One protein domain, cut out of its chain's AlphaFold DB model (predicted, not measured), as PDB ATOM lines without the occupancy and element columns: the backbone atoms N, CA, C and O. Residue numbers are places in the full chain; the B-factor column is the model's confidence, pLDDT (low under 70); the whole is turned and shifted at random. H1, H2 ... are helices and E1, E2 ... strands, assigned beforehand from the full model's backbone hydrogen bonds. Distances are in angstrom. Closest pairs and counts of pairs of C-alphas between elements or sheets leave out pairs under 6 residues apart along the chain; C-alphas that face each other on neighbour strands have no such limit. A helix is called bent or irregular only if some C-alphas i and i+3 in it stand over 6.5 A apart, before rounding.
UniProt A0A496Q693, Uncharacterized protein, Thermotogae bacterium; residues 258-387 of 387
ATOM      1  N   ASP A 258     -19.936 -29.633 -16.080       86.25
ATOM      2  CA  ASP A 258     -20.340 -30.979 -16.504       86.25
ATOM      3  C   ASP A 258     -21.254 -31.686 -15.494       86.25
ATOM      4  O   ASP A 258     -22.183 -32.387 -15.891       86.25
ATOM      5  N   HIS A 259     -21.015 -31.484 -14.196       84.88
ATOM      6  CA  HIS A 259     -21.815 -32.084 -13.133       84.88
ATOM      7  C   HIS A 259     -23.143 -31.335 -12.928       84.88
ATOM      8  O   HIS A 259     -24.190 -31.950 -12.720       84.88
ATOM      9  N   ASP A 260     -23.125 -30.003 -13.020       89.12
ATOM     10  CA  ASP A 260     -24.278 -29.169 -12.666       89.12
ATOM     11  C   ASP A 260     -25.195 -28.798 -13.838       89.12
ATOM     12  O   ASP A 260     -26.296 -28.292 -13.604       89.12
ATOM     13  N   ILE A 261     -24.813 -29.069 -15.090       94.44
ATOM     14  CA  ILE A 261     -25.581 -28.632 -16.266       94.44
ATOM     15  C   ILE A 261     -27.045 -29.090 -16.242       94.44
ATOM     16  O   ILE A 261     -27.935 -28.297 -16.547       94.44
ATOM     17  N   GLY A 262     -27.316 -30.328 -15.815       94.19
ATOM     18  CA  GLY A 262     -28.685 -30.835 -15.674       94.19
ATOM     19  C   GLY A 262     -29.486 -30.036 -14.643       94.19
ATOM     20  O   GLY A 262     -30.590 -29.581 -14.928       94.19
ATOM     21  N   LYS A 263     -28.886 -29.759 -13.478       94.19
ATOM     22  CA  LYS A 263     -29.510 -28.963 -12.408       94.19
ATOM     23  C   LYS A 263     -29.749 -27.514 -12.836       94.19
ATOM     24  O   LYS A 263     -30.727 -26.910 -12.405       94.19
ATOM     25  N   ILE A 264     -28.853 -26.935 -13.639       95.56
ATOM     26  CA  ILE A 264     -29.017 -25.583 -14.190       95.56
ATOM     27  C   ILE A 264     -30.183 -25.572 -15.175       95.56
ATOM     28  O   ILE A 264     -31.092 -24.758 -15.019       95.56
ATOM     29  N   ARG A 265     -30.178 -26.489 -16.150       97.25
ATOM     30  CA  ARG A 265     -31.224 -26.640 -17.168       97.25
ATOM     31  C   ARG A 265     -32.608 -26.754 -16.537       97.25
ATOM     32  O   ARG A 265     -33.501 -26.000 -16.904       97.25
ATOM     33  N   ASP A 266     -32.775 -27.636 -15.555       97.00
ATOM     34  CA  ASP A 266     -34.079 -27.965 -14.961       97.00
ATOM     35  C   ASP A 266     -34.732 -26.793 -14.210       97.00
ATOM     36  O   ASP A 266     -35.931 -26.816 -13.929       97.00
ATOM     37  N   ARG A 267     -33.962 -25.745 -13.898       96.62
ATOM     38  CA  ARG A 267     -34.462 -24.517 -13.265       96.62
ATOM     39  C   ARG A 267     -35.020 -23.511 -14.264       96.62
ATOM     40  O   ARG A 267     -35.677 -22.559 -13.835       96.62
ATOM     41  N   PHE A 268     -34.757 -23.688 -15.554       98.00
ATOM     42  CA  PHE A 268     -35.337 -22.862 -16.603       98.00
ATOM     43  C   PHE A 268     -36.682 -23.411 -17.062       98.00
ATOM     44  O   PHE A 268     -36.923 -24.619 -17.087       98.00
ATOM     45  N   ALA A 269     -37.558 -22.496 -17.449       98.31
ATOM     46  CA  ALA A 269     -38.799 -22.809 -18.132       98.31
ATOM     47  C   ALA A 269     -39.119 -21.694 -19.120       98.31
ATOM     48  O   ALA A 269     -38.753 -20.537 -18.893       98.31
ATOM     49  N   ILE A 270     -39.838 -22.035 -20.180       98.06
ATOM     50  CA  ILE A 270     -40.420 -21.058 -21.088       98.06
ATOM     51  C   ILE A 270     -41.943 -21.180 -21.102       98.06
ATOM     52  O   ILE A 270     -42.500 -22.268 -20.934       98.06
ATOM     53  N   TYR A 271     -42.609 -20.049 -21.297       98.31
ATOM     54  CA  TYR A 271     -44.045 -19.954 -21.504       98.31
ATOM     55  C   TYR A 271     -44.317 -19.336 -22.872       98.31
ATOM     56  O   TYR A 271     -43.967 -18.183 -23.134       98.31
ATOM     57  N   VAL A 272     -44.941 -20.114 -23.747       97.00
ATOM     58  CA  VAL A 272     -45.265 -19.727 -25.118       97.00
ATOM     59  C   VAL A 272     -46.649 -19.090 -25.110       97.00
ATOM     60  O   VAL A 272     -47.665 -19.775 -24.971       97.00
ATOM     61  N   ARG A 273     -46.706 -17.757 -25.214       95.50
ATOM     62  CA  ARG A 273     -47.949 -16.986 -25.025       95.50
ATOM     63  C   ARG A 273     -49.019 -17.338 -26.047       95.50
ATOM     64  O   ARG A 273     -50.199 -17.384 -25.713       95.50
ATOM     65  N   ASP A 274     -48.602 -17.543 -27.288       93.56
ATOM     66  CA  ASP A 274     -49.485 -17.777 -28.428       93.56
ATOM     67  C   ASP A 274     -50.250 -19.102 -28.315       93.56
ATOM     68  O   ASP A 274     -51.371 -19.214 -28.813       93.56
ATOM     69  N   THR A 275     -49.658 -20.090 -27.644       93.12
ATOM     70  CA  THR A 275     -50.204 -21.444 -27.488       93.12
ATOM     71  C   THR A 275     -50.603 -21.768 -26.046       93.12
ATOM     72  O   THR A 275     -51.057 -22.882 -25.793       93.12
ATOM     73  N   ASP A 276     -50.453 -20.819 -25.111       95.69
ATOM     74  CA  ASP A 276     -50.725 -20.983 -23.670       95.69
ATOM     75  C   ASP A 276     -50.056 -22.244 -23.091       95.69
ATOM     76  O   ASP A 276     -50.672 -23.066 -22.412       95.69
ATOM     77  N   THR A 277     -48.782 -22.451 -23.438       96.81
ATOM     78  CA  THR A 277     -48.072 -23.702 -23.145       96.81
ATOM     79  C   THR A 277     -46.765 -23.454 -22.404       96.81
ATOM     80  O   THR A 277     -45.980 -22.578 -22.759       96.81
ATOM     81  N   TRP A 278     -46.521 -24.268 -21.376       98.06
ATOM     82  CA  TRP A 278     -45.261 -24.305 -20.637       98.06
ATOM     83  C   TRP A 278     -44.350 -25.420 -21.144       98.06
ATOM     84  O   TRP A 278     -44.798 -26.560 -21.320       98.06
ATOM     85  N   VAL A 279     -43.068 -25.100 -21.286       98.06
ATOM     86  CA  VAL A 279     -41.985 -26.055 -21.531       98.06
ATOM     87  C   VAL A 279     -40.958 -25.902 -20.418       98.06
ATOM     88  O   VAL A 279     -40.386 -24.828 -20.224       98.06
ATOM     89  N   TYR A 280     -40.732 -26.968 -19.661       98.12
ATOM     90  CA  TYR A 280     -39.774 -26.982 -18.562       98.12
ATOM     91  C   TYR A 280     -38.443 -27.592 -19.001       98.12
ATOM     92  O   TYR A 280     -38.412 -28.537 -19.782       98.12
ATOM     93  N   GLY A 281     -37.339 -27.097 -18.438       97.00
ATOM     94  CA  GLY A 281     -35.982 -27.526 -18.781       97.00
ATOM     95  C   GLY A 281     -35.730 -29.034 -18.675       97.00
ATOM     96  O   GLY A 281     -34.906 -29.567 -19.409       97.00
ATOM     97  N   TYR A 282     -36.455 -29.734 -17.799       96.38
ATOM     98  CA  TYR A 282     -36.325 -31.182 -17.615       96.38
ATOM     99  C   TYR A 282     -37.029 -32.018 -18.702       96.38
ATOM    100  O   TYR A 282     -36.877 -33.240 -18.727       96.38
ATOM    101  N   GLU A 283     -37.823 -31.404 -19.582       97.19
ATOM    102  CA  GLU A 283     -38.599 -32.106 -20.607       97.19
ATOM    103  C   GLU A 283     -37.745 -32.412 -21.844       97.19
ATOM    104  O   GLU A 283     -37.689 -31.625 -22.784       97.19
ATOM    105  N   SER A 284     -37.106 -33.583 -21.875       93.69
ATOM    106  CA  SER A 284     -36.172 -33.983 -22.946       93.69
ATOM    107  C   SER A 284     -36.754 -34.008 -24.364       93.69
ATOM    108  O   SER A 284     -35.992 -33.978 -25.324       93.69
ATOM    109  N   ASP A 285     -38.080 -34.087 -24.502       95.38
ATOM    110  CA  ASP A 285     -38.761 -34.058 -25.805       95.38
ATOM    111  C   ASP A 285     -38.832 -32.642 -26.402       95.38
ATOM    112  O   ASP A 285     -39.056 -32.488 -27.599       95.38
ATOM    113  N   TRP A 286     -38.668 -31.616 -25.564       97.62
ATOM    114  CA  TRP A 286     -38.830 -30.199 -25.911       97.62
ATOM    115  C   TRP A 286     -37.598 -29.361 -25.555       97.62
ATOM    116  O   TRP A 286     -37.558 -28.162 -25.817       97.62
ATOM    117  N   VAL A 287     -36.592 -29.984 -24.938       97.94
ATOM    118  CA  VAL A 287     -35.354 -29.340 -24.513       97.94
ATOM    119  C   VAL A 287     -34.174 -30.228 -24.868       97.94
ATOM    120  O   VAL A 287     -34.092 -31.386 -24.455       97.94
ATOM    121  N   LYS A 288     -33.214 -29.660 -25.592       97.69
ATOM    122  CA  LYS A 288     -31.999 -30.344 -26.023       97.69
ATOM    123  C   LYS A 288     -30.782 -29.736 -25.344       97.69
ATOM    124  O   LYS A 288     -30.665 -28.523 -25.248       97.69
ATOM    125  N   THR A 289     -29.856 -30.571 -24.880       97.75
ATOM    126  CA  THR A 289     -28.592 -30.133 -24.266       97.75
ATOM    127  C   THR A 289     -27.416 -30.739 -25.018       97.75
ATOM    128  O   THR A 289     -27.368 -31.950 -25.221       97.75
ATOM    129  N   VAL A 290     -26.468 -29.898 -25.424       97.19
ATOM    130  CA  VAL A 290     -25.300 -30.276 -26.226       97.19
ATOM    131  C   VAL A 290     -24.050 -29.683 -25.591       97.19
ATOM    132  O   VAL A 290     -23.994 -28.490 -25.299       97.19
ATOM    133  N   LYS A 291     -23.037 -30.525 -25.372       96.56
ATOM    134  CA  LYS A 291     -21.722 -30.078 -24.907       96.56
ATOM    135  C   LYS A 291     -20.935 -29.507 -26.087       96.56
ATOM    136  O   LYS A 291     -20.710 -30.203 -27.074       96.56
ATOM    137  N   CYS A 292     -20.513 -28.259 -25.958       94.44
ATOM    138  CA  CYS A 292     -19.650 -27.544 -26.891       94.44
ATOM    139  C   CYS A 292     -18.225 -27.430 -26.312       94.44
ATOM    140  O   CYS A 292     -17.920 -27.994 -25.259       94.44
ATOM    141  N   ASP A 293     -17.335 -26.693 -26.983       90.38
ATOM    142  CA  ASP A 293     -15.958 -26.499 -26.512       90.38
ATOM    143  C   ASP A 293     -15.899 -25.572 -25.281       90.38
ATOM    144  O   ASP A 293     -15.911 -24.349 -25.409       90.38
ATOM    145  N   ASN A 294     -15.842 -26.169 -24.084       87.62
ATOM    146  CA  ASN A 294     -15.825 -25.516 -22.761       87.62
ATOM    147  C   ASN A 294     -17.132 -24.818 -22.334       87.62
ATOM    148  O   ASN A 294     -17.130 -23.977 -21.434       87.62
ATOM    149  N   TRP A 295     -18.263 -25.154 -22.958       96.19
ATOM    150  CA  TRP A 295     -19.587 -24.642 -22.585       96.19
ATOM    151  C   TRP A 295     -20.702 -25.589 -23.043       96.19
ATOM    152  O   TRP A 295     -20.450 -26.546 -23.768       96.19
ATOM    153  N   TYR A 296     -21.940 -25.327 -22.632       98.12
ATOM    154  CA  TYR A 296     -23.122 -26.097 -23.007       98.12
ATOM    155  C   TYR A 296     -24.160 -25.240 -23.705       98.12
ATOM    156  O   TYR A 296     -24.539 -24.171 -23.225       98.12
ATOM    157  N   TRP A 297     -24.656 -25.764 -24.813       98.12
ATOM    158  CA  TRP A 297     -25.803 -25.247 -25.528       98.12
ATOM    159  C   TRP A 297     -27.060 -25.961 -25.026       98.12
ATOM    160  O   TRP A 297     -27.099 -27.193 -24.987       98.12
ATOM    161  N   ILE A 298     -28.075 -25.204 -24.618       98.31
ATOM    162  CA  ILE A 298     -29.395 -25.726 -24.261       98.31
ATOM    163  C   ILE A 298     -30.425 -25.034 -25.146       98.31
ATOM    164  O   ILE A 298     -30.582 -23.823 -25.046       98.31
ATOM    165  N   GLY A 299     -31.129 -25.790 -25.975       97.62
ATOM    166  CA  GLY A 299     -32.187 -25.286 -26.841       97.62
ATOM    167  C   GLY A 299     -33.563 -25.702 -26.350       97.62
ATOM    168  O   GLY A 299     -33.741 -26.851 -25.940       97.62
ATOM    169  N   PHE A 300     -34.519 -24.782 -26.392       97.62
ATOM    170  CA  PHE A 300     -35.933 -25.021 -26.112       97.62
ATOM    171  C   PHE A 300     -36.737 -24.944 -27.408       97.62
ATOM    172  O   PHE A 300     -36.484 -24.063 -28.224       97.62
ATOM    173  N   GLU A 301     -37.710 -25.844 -27.530       95.81
ATOM    174  CA  GLU A 301     -38.689 -25.924 -28.614       95.81
ATOM    175  C   GLU A 301     -40.024 -25.283 -28.184       95.81
ATOM    176  O   GLU A 301     -40.580 -25.640 -27.137       95.81
ATOM    177  N   ASP A 302     -40.555 -24.346 -28.972       94.44
ATOM    178  CA  ASP A 302     -41.754 -23.560 -28.655       94.44
ATOM    179  C   ASP A 302     -43.070 -24.173 -29.181       94.44
ATOM    180  O   ASP A 302     -44.167 -23.781 -28.759       94.44
ATOM    181  N   MET A 303     -43.000 -25.209 -30.026       95.00
ATOM    182  CA  MET A 303     -44.168 -25.837 -30.651       95.00
ATOM    183  C   MET A 303     -44.772 -27.003 -29.845       95.00
ATOM    184  O   MET A 303     -45.462 -27.871 -30.403       95.00
ATOM    185  N   LYS A 304     -44.589 -27.034 -28.519       95.12
ATOM    186  CA  LYS A 304     -45.181 -28.072 -27.657       95.12
ATOM    187  C   LYS A 304     -46.700 -28.167 -27.827       95.12
ATOM    188  O   LYS A 304     -47.435 -27.184 -27.756       95.12
ATOM    189  N   GLY A 305     -47.175 -29.390 -28.068       90.94
ATOM    190  CA  GLY A 305     -48.598 -29.687 -28.279       90.94
ATOM    191  C   GLY A 305     -49.159 -29.266 -29.643       90.94
ATOM    192  O   GLY A 305     -50.359 -29.429 -29.871       90.94
ATOM    193  N   GLN A 306     -48.330 -28.756 -30.559       92.62
ATOM    194  CA  GLN A 306     -48.765 -28.396 -31.908       92.62
ATOM    195  C   GLN A 306     -48.791 -29.615 -32.849       92.62
ATOM    196  O   GLN A 306     -48.065 -30.583 -32.625       92.62
ATOM    197  N   PRO A 307     -49.605 -29.605 -33.928       89.56
ATOM    198  CA  PRO A 307     -49.768 -30.768 -34.809       89.56
ATOM    199  C   PRO A 307     -48.505 -31.199 -35.567       89.56
ATOM    200  O   PRO A 307     -48.411 -32.361 -35.943       89.56
ATOM    201  N   ASN A 308     -47.578 -30.271 -35.828       91.25
ATOM    202  CA  ASN A 308     -46.313 -30.526 -36.523       91.25
ATOM    203  C   ASN A 308     -45.208 -29.628 -35.931       91.25
ATOM    204  O   ASN A 308     -44.928 -28.586 -36.526       91.25
ATOM    205  N   PRO A 309     -44.639 -29.977 -34.765       92.75
ATOM    206  CA  PRO A 309     -43.451 -29.306 -34.239       92.75
ATOM    207  C   PRO A 309     -42.266 -29.553 -35.183       92.75
ATOM    208  O   PRO A 309     -42.147 -30.652 -35.738       92.75
ATOM    209  N   ASP A 310     -41.422 -28.553 -35.414       92.44
ATOM    210  CA  ASP A 310     -40.246 -28.653 -36.288       92.44
ATOM    211  C   ASP A 310     -38.986 -29.151 -35.570       92.44
ATOM    212  O   ASP A 310     -38.112 -29.701 -36.251       92.44
ATOM    213  N   TYR A 311     -38.951 -29.119 -34.230       93.81
ATOM    214  CA  TYR A 311     -37.896 -29.719 -33.402       93.81
ATOM    215  C   TYR A 311     -36.504 -29.201 -33.771       93.81
ATOM    216  O   TYR A 311     -35.541 -29.976 -33.861       93.81
ATOM    217  N   ASP A 312     -36.395 -27.903 -34.033       92.94
ATOM    218  CA  ASP A 312     -35.118 -27.253 -34.320       92.94
ATOM    219  C   ASP A 312     -34.443 -26.701 -33.053       92.94
ATOM    220  O   ASP A 312     -33.218 -26.544 -33.048       92.94
ATOM    221  N   TYR A 313     -35.193 -26.574 -31.948       95.94
ATOM    222  CA  TYR A 313     -34.716 -26.198 -30.609       95.94
ATOM    223  C   TYR A 313     -33.960 -24.860 -30.580       95.94
ATOM    224  O   TYR A 313     -33.137 -24.621 -29.692       95.94
ATOM    225  N   GLU A 314     -34.187 -23.994 -31.565       92.94
ATOM    226  CA  GLU A 314     -33.513 -22.701 -31.675       92.94
ATOM    227  C   GLU A 314     -34.379 -21.536 -31.179       92.94
ATOM    228  O   GLU A 314     -33.906 -20.400 -31.169       92.94
ATOM    229  N   ASP A 315     -35.594 -21.788 -30.679       93.94
ATOM    230  CA  ASP A 315     -36.517 -20.731 -30.254       93.94
ATOM    231  C   ASP A 315     -35.995 -19.948 -29.050       93.94
ATOM    232  O   ASP A 315     -35.986 -18.717 -29.046       93.94
ATOM    233  N   VAL A 316     -35.500 -20.650 -28.031       96.00
ATOM    234  CA  VAL A 316     -34.749 -20.057 -26.919       96.00
ATOM    235  C   VAL A 316     -33.506 -20.889 -26.676       96.00
ATOM    236  O   VAL A 316     -33.575 -22.099 -26.480       96.00
ATOM    237  N   ILE A 317     -32.361 -20.219 -26.646       97.19
ATOM    238  CA  ILE A 317     -31.057 -20.855 -26.537       97.19
ATOM    239  C   ILE A 317     -30.344 -20.327 -25.298       97.19
ATOM    240  O   ILE A 317     -30.151 -19.123 -25.131       97.19
ATOM    241  N   LEU A 318     -29.892 -21.230 -24.439       98.06
ATOM    242  CA  LEU A 318     -29.023 -20.922 -23.317       98.06
ATOM    243  C   LEU A 318     -27.606 -21.373 -23.651       98.06
ATOM    244  O   LEU A 318     -27.352 -22.550 -23.910       98.06
ATOM    245  N   LYS A 319     -26.665 -20.439 -23.588       97.94
ATOM    246  CA  LYS A 319     -25.238 -20.734 -23.561       97.94
ATOM    247  C   LYS A 319     -24.761 -20.676 -22.125       97.94
ATOM    248  O   LYS A 319     -24.689 -19.602 -21.533       97.94
ATOM    249  N   VAL A 320     -24.439 -21.840 -21.577       98.12
ATOM    250  CA  VAL A 320     -23.976 -21.989 -20.200       98.12
ATOM    251  C   VAL A 320     -22.487 -22.259 -20.214       98.12
ATOM    252  O   VAL A 320     -22.044 -23.250 -20.781       98.12
ATOM    253  N   TYR A 321     -21.706 -21.398 -19.584       95.56
ATOM    254  CA  TYR A 321     -20.279 -21.622 -19.385       95.56
ATOM    255  C   TYR A 321     -19.895 -21.270 -17.960       95.56
ATOM    256  O   TYR A 321     -20.623 -20.576 -17.246       95.56
ATOM    257  N   GLU A 322     -18.744 -21.759 -17.527       90.31
ATOM    258  CA  GLU A 322     -18.243 -21.453 -16.202       90.31
ATOM    259  C   GLU A 322     -17.126 -20.416 -16.226       90.31
ATOM    260  O   GLU A 322     -16.342 -20.304 -17.163       90.31
ATOM    261  N   THR A 323     -17.087 -19.634 -15.158       83.50
ATOM    262  CA  THR A 323     -15.986 -18.736 -14.807       83.50
ATOM    263  C   THR A 323     -15.375 -19.217 -13.496       83.50
ATOM    264  O   THR A 323     -15.863 -20.180 -12.902       83.50
ATOM    265  N   GLU A 324     -14.352 -18.528 -12.997       75.19
ATOM    266  CA  GLU A 324     -13.757 -18.829 -11.690       75.19
ATOM    267  C   GLU A 324     -14.804 -18.812 -10.558       75.19
ATOM    268  O   GLU A 324     -14.851 -19.724  -9.739       75.19
ATOM    269  N   TYR A 325     -15.723 -17.838 -10.564       74.38
ATOM    270  CA  TYR A 325     -16.622 -17.589  -9.426       74.38
ATOM    271  C   TYR A 325     -18.100 -17.928  -9.667       74.38
ATOM    272  O   TYR A 325     -18.900 -17.921  -8.729       74.38
ATOM    273  N   SER A 326     -18.512 -18.173 -10.913       82.44
ATOM    274  CA  SER A 326     -19.935 -18.321 -11.256       82.44
ATOM    275  C   SER A 326     -20.171 -19.163 -12.503       82.44
ATOM    276  O   SER A 326     -19.292 -19.262 -13.365       82.44
ATOM    277  N   TYR A 327     -21.376 -19.718 -12.622       93.31
ATOM    278  CA  TYR A 327     -21.908 -20.112 -13.925       93.31
ATOM    279  C   TYR A 327     -22.530 -18.890 -14.586       93.31
ATOM    280  O   TYR A 327     -23.266 -18.130 -13.948       93.31
ATOM    281  N   VAL A 328     -22.236 -18.703 -15.862       95.69
ATOM    282  CA  VAL A 328     -22.816 -17.650 -16.684       95.69
ATOM    283  C   VAL A 328     -23.754 -18.307 -17.675       95.69
ATOM    284  O   VAL A 328     -23.353 -19.219 -18.396       95.69
ATOM    285  N   VAL A 329     -24.998 -17.842 -17.701       98.06
ATOM    286  CA  VAL A 329     -25.981 -18.248 -18.702       98.06
ATOM    287  C   VAL A 329     -26.286 -17.040 -19.572       98.06
ATOM    288  O   VAL A 329     -26.893 -16.070 -19.120       98.06
ATOM    289  N   GLU A 330     -25.840 -17.087 -20.820       97.75
ATOM    290  CA  GLU A 330     -26.267 -16.144 -21.846       97.75
ATOM    291  C   GLU A 330     -27.541 -16.678 -22.493       97.75
ATOM    292  O   GLU A 330     -27.592 -17.831 -22.921       97.75
ATOM    293  N   ILE A 331     -28.566 -15.838 -22.542       96.94
ATOM    294  CA  ILE A 331     -29.865 -16.144 -23.121       96.94
ATOM    295  C   ILE A 331     -29.904 -15.523 -24.509       96.94
ATOM    296  O   ILE A 331     -29.710 -14.316 -24.678       96.94
ATOM    297  N   TRP A 332     -30.172 -16.367 -25.486       95.62
ATOM    298  CA  TRP A 332     -30.272 -16.046 -26.894       95.62
ATOM    299  C   TRP A 332     -31.595 -16.571 -27.435       95.62
ATOM    300  O   TRP A 332     -32.281 -17.366 -26.791       95.62
ATOM    301  N   HIS A 333     -31.939 -16.149 -28.639       92.94
ATOM    302  CA  HIS A 333     -33.041 -16.733 -29.381       92.94
ATOM    303  C   HIS A 333     -32.711 -16.752 -30.877       92.94
ATOM    304  O   HIS A 333     -32.075 -15.830 -31.396       92.94
ATOM    305  N   GLY A 334     -33.112 -17.814 -31.561       90.69
ATOM    306  CA  GLY A 334     -32.969 -17.996 -32.999       90.69
ATOM    307  C   GLY A 334     -34.235 -17.593 -33.745       90.69
ATOM    308  O   GLY A 334     -34.932 -16.636 -33.368       90.69
ATOM    309  N   GLN A 335     -34.517 -18.318 -34.825       89.38
ATOM    310  CA  GLN A 335     -35.666 -18.065 -35.674       89.38
ATOM    311  C   GLN A 335     -36.905 -18.778 -35.132       89.38
ATOM    312  O   GLN A 335     -37.047 -19.977 -35.294       89.38
ATOM    313  N   HIS A 336     -37.869 -18.014 -34.618       89.38
ATOM    314  CA  HIS A 336     -39.120 -18.578 -34.100       89.38
ATOM    315  C   HIS A 336     -40.347 -17.728 -34.431       89.38
ATOM    316  O   HIS A 336     -40.247 -16.597 -34.945       89.38
ATOM    317  N   ARG A 337     -41.535 -18.305 -34.218       89.06
ATOM    318  CA  ARG A 337     -42.823 -17.713 -34.623       89.06
ATOM    319  C   ARG A 337     -43.656 -17.181 -33.472       89.06
ATOM    320  O   ARG A 337     -44.530 -16.355 -33.751       89.06
ATOM    321  N   TYR A 338     -43.411 -17.621 -32.244       93.31
ATOM    322  CA  TYR A 338     -44.232 -17.259 -31.098       93.31
ATOM    323  C   TYR A 338     -43.531 -16.275 -30.166       93.31
ATOM    324  O   TYR A 338     -42.345 -15.986 -30.265       93.31
ATOM    325  N   THR A 339     -44.303 -15.677 -29.270       94.88
ATOM    326  CA  THR A 339     -43.763 -14.852 -28.194       94.88
ATOM    327  C   THR A 339     -43.504 -15.738 -26.986       94.88
ATOM    328  O   THR A 339     -44.437 -16.325 -26.431       94.88
ATOM    329  N   VAL A 340     -42.247 -15.800 -26.554       96.38
ATOM    330  CA  VAL A 340     -41.795 -16.739 -25.524       96.38
ATOM    331  C   VAL A 340     -41.301 -15.981 -24.295       96.38
ATOM    332  O   VAL A 340     -40.345 -15.213 -24.370       96.38
ATOM    333  N   ASP A 341     -41.940 -16.191 -23.147       97.94
ATOM    334  CA  ASP A 341     -41.478 -15.674 -21.858       97.94
ATOM    335  C   ASP A 341     -40.542 -16.676 -21.186       97.94
ATOM    336  O   ASP A 341     -40.857 -17.856 -21.075       97.94
ATOM    337  N   ILE A 342     -39.399 -16.199 -20.709       98.00
ATOM    338  CA  ILE A 342     -38.313 -17.017 -20.172       98.00
ATOM    339  C   ILE A 342     -38.264 -16.841 -18.660       98.00
ATOM    340  O   ILE A 342     -38.245 -15.715 -18.155       98.00
ATOM    341  N   TYR A 343     -38.206 -17.955 -17.940       98.12
ATOM    342  CA  TYR A 343     -38.245 -18.008 -16.485       98.12
ATOM    343  C   TYR A 343     -37.056 -18.773 -15.917       98.12
ATOM    344  O   TYR A 343     -36.564 -19.732 -16.510       98.12
ATOM    345  N   TYR A 344     -36.653 -18.388 -14.707       96.50
ATOM    346  CA  TYR A 344     -35.693 -19.121 -13.888       96.50
ATOM    347  C   TYR A 344     -36.232 -19.286 -12.469       96.50
ATOM    348  O   TYR A 344     -36.538 -18.297 -11.805       96.50
ATOM    349  N   ASN A 345     -36.368 -20.526 -11.988       93.25
ATOM    350  CA  ASN A 345     -37.032 -20.859 -10.719       93.25
ATOM    351  C   ASN A 345     -38.400 -20.158 -10.560       93.25
ATOM    352  O   ASN A 345     -38.708 -19.611  -9.503       93.25
ATOM    353  N   SER A 346     -39.222 -20.174 -11.613       91.94
ATOM    354  CA  SER A 346     -40.534 -19.495 -11.676       91.94
ATOM    355  C   SER A 346     -40.497 -17.962 -11.625       91.94
ATOM    356  O   SER A 346     -41.549 -17.326 -11.599       91.94
ATOM    357  N   GLU A 347     -39.318 -17.340 -11.644       94.00
ATOM    358  CA  GLU A 347     -39.186 -15.893 -11.765       94.00
ATOM    359  C   GLU A 347     -39.059 -15.497 -13.236       94.00
ATOM    360  O   GLU A 347     -38.227 -16.048 -13.957       94.00
ATOM    361  N   TYR A 348     -39.876 -14.539 -13.673       96.19
ATOM    362  CA  TYR A 348     -39.793 -13.982 -15.020       96.19
ATOM    363  C   TYR A 348     -38.436 -13.297 -15.238       96.19
ATOM    364  O   TYR A 348     -38.000 -12.495 -14.409       96.19
ATOM    365  N   LEU A 349     -37.789 -13.601 -16.363       94.81
ATOM    366  CA  LEU A 349     -36.553 -12.963 -16.800       94.81
ATOM    367  C   LEU A 349     -36.821 -11.988 -17.951       94.81
ATOM    368  O   LEU A 349     -36.701 -10.778 -17.769       94.81
ATOM    369  N   TYR A 350     -37.176 -12.513 -19.125       95.25
ATOM    370  CA  TYR A 350     -37.301 -11.752 -20.373       95.25
ATOM    371  C   TYR A 350     -38.343 -12.365 -21.307       95.25
ATOM    372  O   TYR A 350     -38.682 -13.538 -21.184       95.25
ATOM    373  N   THR A 351     -38.788 -11.579 -22.287       95.06
ATOM    374  CA  THR A 351     -39.590 -12.044 -23.421       95.06
ATOM    375  C   THR A 351     -38.720 -12.089 -24.679       95.06
ATOM    376  O   THR A 351     -38.157 -11.065 -25.074       95.06
ATOM    377  N   ALA A 352     -38.654 -13.242 -25.339       92.62
ATOM    378  CA  ALA A 352     -38.178 -13.378 -26.709       92.62
ATOM    379  C   ALA A 352     -39.345 -13.100 -27.669       92.62
ATOM    380  O   ALA A 352     -40.359 -13.798 -27.661       92.62
ATOM    381  N   ASN A 353     -39.224 -12.043 -28.473       88.50
ATOM    382  CA  ASN A 353     -40.247 -11.691 -29.456       88.50
ATOM    383  C   ASN A 353     -40.014 -12.454 -30.769       88.50
ATOM    384  O   ASN A 353     -38.864 -12.724 -31.120       88.50
ATOM    385  N   PRO A 354     -41.078 -12.772 -31.521       84.12
ATOM    386  CA  PRO A 354     -40.949 -13.503 -32.773       84.12
ATOM    387  C   PRO A 354     -40.169 -12.712 -33.828       84.12
ATOM    388  O   PRO A 354     -40.269 -11.485 -33.915       84.12
ATOM    389  N   ARG A 355     -39.456 -13.440 -34.698       66.94
ATOM    390  CA  ARG A 355     -38.722 -12.917 -35.873       66.94
ATOM    391  C   ARG A 355     -37.584 -11.923 -35.592       66.94
ATOM    392  O   ARG A 355     -37.222 -11.176 -36.501       66.94
ATOM    393  N   SER A 356     -37.013 -11.880 -34.387       59.09
ATOM    394  CA  SER A 356     -35.828 -11.042 -34.119       59.09
ATOM    395  C   SER A 356     -34.473 -11.741 -34.328       59.09
ATOM    396  O   SER A 356     -33.449 -11.079 -34.182       59.09
ATOM    397  N   GLY A 357     -34.451 -13.034 -34.680       60.94
ATOM    398  CA  GLY A 357     -33.238 -13.842 -34.854       60.94
ATOM    399  C   GLY A 357     -33.264 -14.645 -36.155       60.94
ATOM    400  O   GLY A 357     -34.340 -15.019 -36.634       60.94
ATOM    401  N   ASP A 358     -32.083 -14.868 -36.730       79.38
ATOM    402  CA  ASP A 358     -31.881 -15.759 -37.871       79.38
ATOM    403  C   ASP A 358     -31.612 -17.186 -37.375       79.38
ATOM    404  O   ASP A 358     -31.363 -17.420 -36.189       79.38
ATOM    405  N   ARG A 359     -31.662 -18.146 -38.303       82.38
ATOM    406  CA  ARG A 359     -31.506 -19.561 -37.985       82.38
ATOM    407  C   ARG A 359     -30.186 -19.840 -37.257       82.38
ATOM    408  O   ARG A 359     -29.115 -19.518 -37.791       82.38
ATOM    409  N   ALA A 360     -30.258 -20.450 -36.078       86.12
ATOM    410  CA  ALA A 360     -29.100 -20.742 -35.234       86.12
ATOM    411  C   ALA A 360     -28.856 -22.251 -35.139       86.12
ATOM    412  O   ALA A 360     -29.784 -23.044 -35.101       86.12
ATOM    413  N   THR A 361     -27.591 -22.664 -35.096       89.62
ATOM    414  CA  THR A 361     -27.237 -24.084 -34.990       89.62
ATOM    415  C   THR A 361     -26.596 -24.387 -33.646       89.62
ATOM    416  O   THR A 361     -26.039 -23.511 -32.986       89.62
ATOM    417  N   GLU A 362     -26.640 -25.654 -33.242       94.31
ATOM    418  CA  GLU A 362     -25.956 -26.135 -32.040       94.31
ATOM    419  C   GLU A 362     -24.501 -25.653 -32.006       94.31
ATOM    420  O   GLU A 362     -23.768 -25.762 -32.990       94.31
ATOM    421  N   CYS A 363     -24.086 -25.115 -30.860       94.38
ATOM    422  CA  CYS A 363     -22.741 -24.589 -30.633       94.38
ATOM    423  C   CYS A 363     -22.293 -23.407 -31.527       94.38
ATOM    424  O   CYS A 363     -21.144 -22.982 -31.401       94.38
ATOM    425  N   ASP A 364     -23.166 -22.821 -32.357       93.56
ATOM    426  CA  ASP A 364     -22.886 -21.611 -33.144       93.56
ATOM    427  C   ASP A 364     -24.032 -20.595 -33.030       93.56
ATOM    428  O   ASP A 364     -25.125 -20.767 -33.569       93.56
ATOM    429  N   LEU A 365     -23.753 -19.501 -32.320       91.50
ATOM    430  CA  LEU A 365     -24.718 -18.440 -32.025       91.50
ATOM    431  C   LEU A 365     -24.530 -17.199 -32.898       91.50
ATOM    432  O   LEU A 365     -25.098 -16.155 -32.591       91.50
ATOM    433  N   THR A 366     -23.743 -17.280 -33.975       90.25
ATOM    434  CA  THR A 366     -23.411 -16.125 -34.829       90.25
ATOM    435  C   THR A 366     -24.653 -15.416 -35.382       90.25
ATOM    436  O   THR A 366     -24.647 -14.197 -35.539       90.25
ATOM    437  N   ASN A 367     -25.725 -16.173 -35.632       87.94
ATOM    438  CA  ASN A 367     -26.985 -15.679 -36.195       87.94
ATOM    439  C   ASN A 367     -28.099 -15.496 -35.146       87.94
ATOM    440  O   ASN A 367     -29.187 -15.026 -35.478       87.94
ATOM    441  N   ALA A 368     -27.844 -15.867 -33.888       90.94
ATOM    442  CA  ALA A 368     -28.825 -15.767 -32.818       90.94
ATOM    443  C   ALA A 368     -28.882 -14.338 -32.253       90.94
ATOM    444  O   ALA A 368     -27.871 -13.639 -32.144       90.94
ATOM    445  N   GLY A 369     -30.070 -13.905 -31.834       91.81
ATOM    446  CA  GLY A 369     -30.271 -12.644 -31.131       91.81
ATOM    447  C   GLY A 369     -29.940 -12.782 -29.646       91.81
ATOM    448  O   GLY A 369     -30.537 -13.603 -28.953       91.81
ATOM    449  N   PHE A 370     -29.005 -11.974 -29.140       93.81
ATOM    450  CA  PHE A 370     -28.720 -11.898 -27.705       93.81
ATOM    451  C   PHE A 370     -29.871 -11.208 -26.963       93.81
ATOM    452  O   PHE A 370     -30.322 -10.140 -27.379       93.81
ATOM    453  N   ILE A 371     -30.303 -11.784 -25.841       94.00
ATOM    454  CA  ILE A 371     -31.353 -11.220 -24.984       94.00
ATOM    455  C   ILE A 371     -30.747 -10.651 -23.707       94.00
ATOM    456  O   ILE A 371     -30.922  -9.470 -23.413       94.00
ATOM    457  N   ALA A 372     -30.084 -11.505 -22.930       95.38
ATOM    458  CA  ALA A 372     -29.644 -11.170 -21.584       95.38
ATOM    459  C   ALA A 372     -28.556 -12.119 -21.096       95.38
ATOM    460  O   ALA A 372     -28.361 -13.213 -21.631       95.38
ATOM    461  N   ARG A 373     -27.890 -11.734 -20.015       96.38
ATOM    462  CA  ARG A 373     -26.943 -12.587 -19.301       96.38
ATOM    463  C   ARG A 373     -27.358 -12.716 -17.845       96.38
ATOM    464  O   ARG A 373     -27.652 -11.729 -17.180       96.38
ATOM    465  N   ILE A 374     -27.335 -13.931 -17.311       93.88
ATOM    466  CA  ILE A 374     -27.529 -14.170 -15.881       93.88
ATOM    467  C   ILE A 374     -26.314 -14.859 -15.270       93.88
ATOM    468  O   ILE A 374     -25.614 -15.637 -15.918       93.88
ATOM    469  N   TYR A 375     -26.086 -14.570 -13.995       89.69
ATOM    470  CA  TYR A 375     -24.989 -15.129 -13.218       89.69
ATOM    471  C   TYR A 375     -25.557 -15.989 -12.099       89.69
ATOM    472  O   TYR A 375     -26.401 -15.524 -11.327       89.69
ATOM    473  N   LEU A 376     -25.089 -17.227 -11.995       87.81
ATOM    474  CA  LEU A 376     -25.517 -18.190 -10.990       87.81
ATOM    475  C   LEU A 376     -24.355 -18.512 -10.049       87.81
ATOM    476  O   LEU A 376     -23.217 -18.723 -10.472       87.81
ATOM    477  N   CYS A 377     -24.650 -18.573  -8.755       81.00
ATOM    478  CA  CYS A 377     -23.710 -19.067  -7.757       81.00
ATOM    479  C   CYS A 377     -23.435 -20.555  -8.007       81.00
ATOM    480  O   CYS A 377     -24.388 -21.328  -7.987       81.00
ATOM    481  N   LYS A 378     -22.169 -20.966  -8.173       76.62
ATOM    482  CA  LYS A 378     -21.840 -22.382  -8.426       76.62
ATOM    483  C   LYS A 378     -22.334 -23.322  -7.322       76.62
ATOM    484  O   LYS A 378     -22.833 -24.392  -7.608       76.62
ATOM    485  N   LEU A 379     -22.297 -22.868  -6.068       67.06
ATOM    486  CA  LEU A 379     -22.664 -23.695  -4.912       67.06
ATOM    487  C   LEU A 379     -24.174 -23.847  -4.706       67.06
ATOM    488  O   LEU A 379     -24.648 -24.872  -4.243       67.06
ATOM    489  N   THR A 380     -24.946 -22.791  -4.965       72.81
ATOM    490  CA  THR A 380     -26.381 -22.771  -4.611       72.81
ATOM    491  C   THR A 380     -27.297 -22.747  -5.822       72.81
ATOM    492  O   THR A 380     -28.519 -22.833  -5.673       72.81
ATOM    493  N   LEU A 381     -26.728 -22.523  -7.009       80.62
ATOM    494  CA  LEU A 381     -27.428 -22.208  -8.252       80.62
ATOM    495  C   LEU A 381     -28.422 -21.044  -8.096       80.62
ATOM    496  O   LEU A 381     -29.332 -20.859  -8.900       80.62
ATOM    497  N   ARG A 382     -28.283 -20.210  -7.059       78.25
ATOM    498  CA  ARG A 382     -29.100 -19.006  -6.915       78.25
ATOM    499  C   ARG A 382     -28.626 -17.953  -7.905       78.25
ATOM    500  O   ARG A 382     -27.423 -17.766  -8.097       78.25
ATOM    501  N   ARG A 383     -29.589 -17.249  -8.498       83.06
ATOM    502  CA  ARG A 383     -29.322 -16.111  -9.378       83.06
ATOM    503  C   ARG A 383     -28.700 -14.982  -8.557       83.06
ATOM    504  O   ARG A 383     -29.272 -14.557  -7.557       83.06
ATOM    505  N   LEU A 384     -27.527 -14.529  -8.980       72.12
ATOM    506  CA  LEU A 384     -26.771 -13.444  -8.356       72.12
ATOM    507  C   LEU A 384     -27.167 -12.091  -8.945       72.12
ATOM    508  O   LEU A 384     -27.403 -11.138  -8.207       72.12
ATOM    509  N   LYS A 385     -27.229 -12.016 -10.278       77.19
ATOM    510  CA  LYS A 385     -27.618 -10.825 -11.039       77.19
ATOM    511  C   LYS A 385     -28.050 -11.190 -12.463       77.19
ATOM    512  O   LYS A 385     -27.766 -12.295 -12.934       77.19
ATOM    513  N   THR A 386     -28.682 -10.225 -13.120       81.94
ATOM    514  CA  THR A 386     -29.140 -10.259 -14.512       81.94
ATOM    515  C   THR A 386     -28.686  -8.970 -15.197       81.94
ATOM    516  O   THR A 386     -28.807  -7.903 -14.592       81.94
ATOM    517  N   GLU A 387     -28.135  -9.081 -16.405       82.19
ATOM    518  CA  GLU A 387     -27.610  -7.988 -17.239       82.19
ATOM    519  C   GLU A 387     -28.265  -7.961 -18.619       82.19
ATOM    520  O   GLU A 387     -28.430  -9.056 -19.214       82.19
TER     521      GLU A 387
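Overview. This is residues 258 to 387 of the 387 residues of an uncharacterized protein of Thermotogae bacterium (UniProt A0A496Q693). The domain is a sandwich of two strongly twisted antiparallel sheets, partly face to face: a larger one of E3, E4, E5, E6, E9 and E10 in that order, and a smaller one, only just strongly twisted, of E2, E1, E7 and E8 in that order. A short helix, H1, covers part of the larger sheet over E5, and residues 301 to 315 and 353 to 368 are long links with no named element. The printed part has 130 residues, with H1 first and then E1 to E10 along the chain; the class is mostly strand. It is compact, with a radius of gyration of the C-alphas of 13.5 A and spans of 43 by 29 by 26 A.

Along the chain. In the larger sheet, E3 is residues 287 to 292, E4 295 to 300, E5 316 to 322, E6 326 to 333, E9 369 to 377 and E10 383 to 386. E9 is the longest strand, 25.1 A from C-alpha 369 at (-30.271, -12.644, -31.131) to C-alpha 377; E6 measures 22.4 A and E5 19.7 A. In the smaller sheet, E1 is residues 268 to 272, E2 277 to 280, E7 340 to 344 and E8 347 to 352. H1, residues 258 to 265, begins at C-alpha 258 (-20.340, -30.979, -16.504) and is irregular: C-alphas 259 and 262 are 7.4 A apart.

Arrangement. E3, E4, E5 and E6 form a meander, each strand the antiparallel neighbour of the one before. Within hydrogen-bond range are N 290 and O 297 across the pair E3 and E4, at 2.8 A, N 298 and O 318 across the pair E4 and E5, at 2.8 A, and N 319 and O 330 across the pair E5 and E6, at 2.8 A. E9 is antiparallel to E6, with N 329 and O 374 at 2.9 A, and to the edge strand E10, with N 384 and O 375 at 2.8 A. H1 is on this sheet at a height of 8.2 A, slantwise to the strands at 36 degrees to E5 on the local plane; 2 of its 4 O i to N i+4 pairs and 3 of its 5 O i to N i+3 pairs are within range. In the smaller sheet, N 279 and O 270 across the neighbours E2 and E1 are within hydrogen-bond range at 2.9 A, as are N 271 and O 341 across E1 and E7 at 2.8 A, and N 342 and O 350 across E7 and E8 at 2.8 A. The two sheets form a sandwich, two sheets face to face; the facing parts are 10.5 A centre to centre, with strands at 15 degrees. The closest C-alphas of E6 and E8, those of His 333 and Ala 352, are 6.7 A apart.

Size, cuts and confidence. The two farthest C-alphas, those of Pro 307 and Glu 324, are 44.4 A apart. The printed part has no cut and ends at Glu 387, the chain's last residue. The long links are E4 to E5 and E8 to E9. Mean pLDDT of the printed part is 91.5; residues 355 to 357 and 379 are under 70.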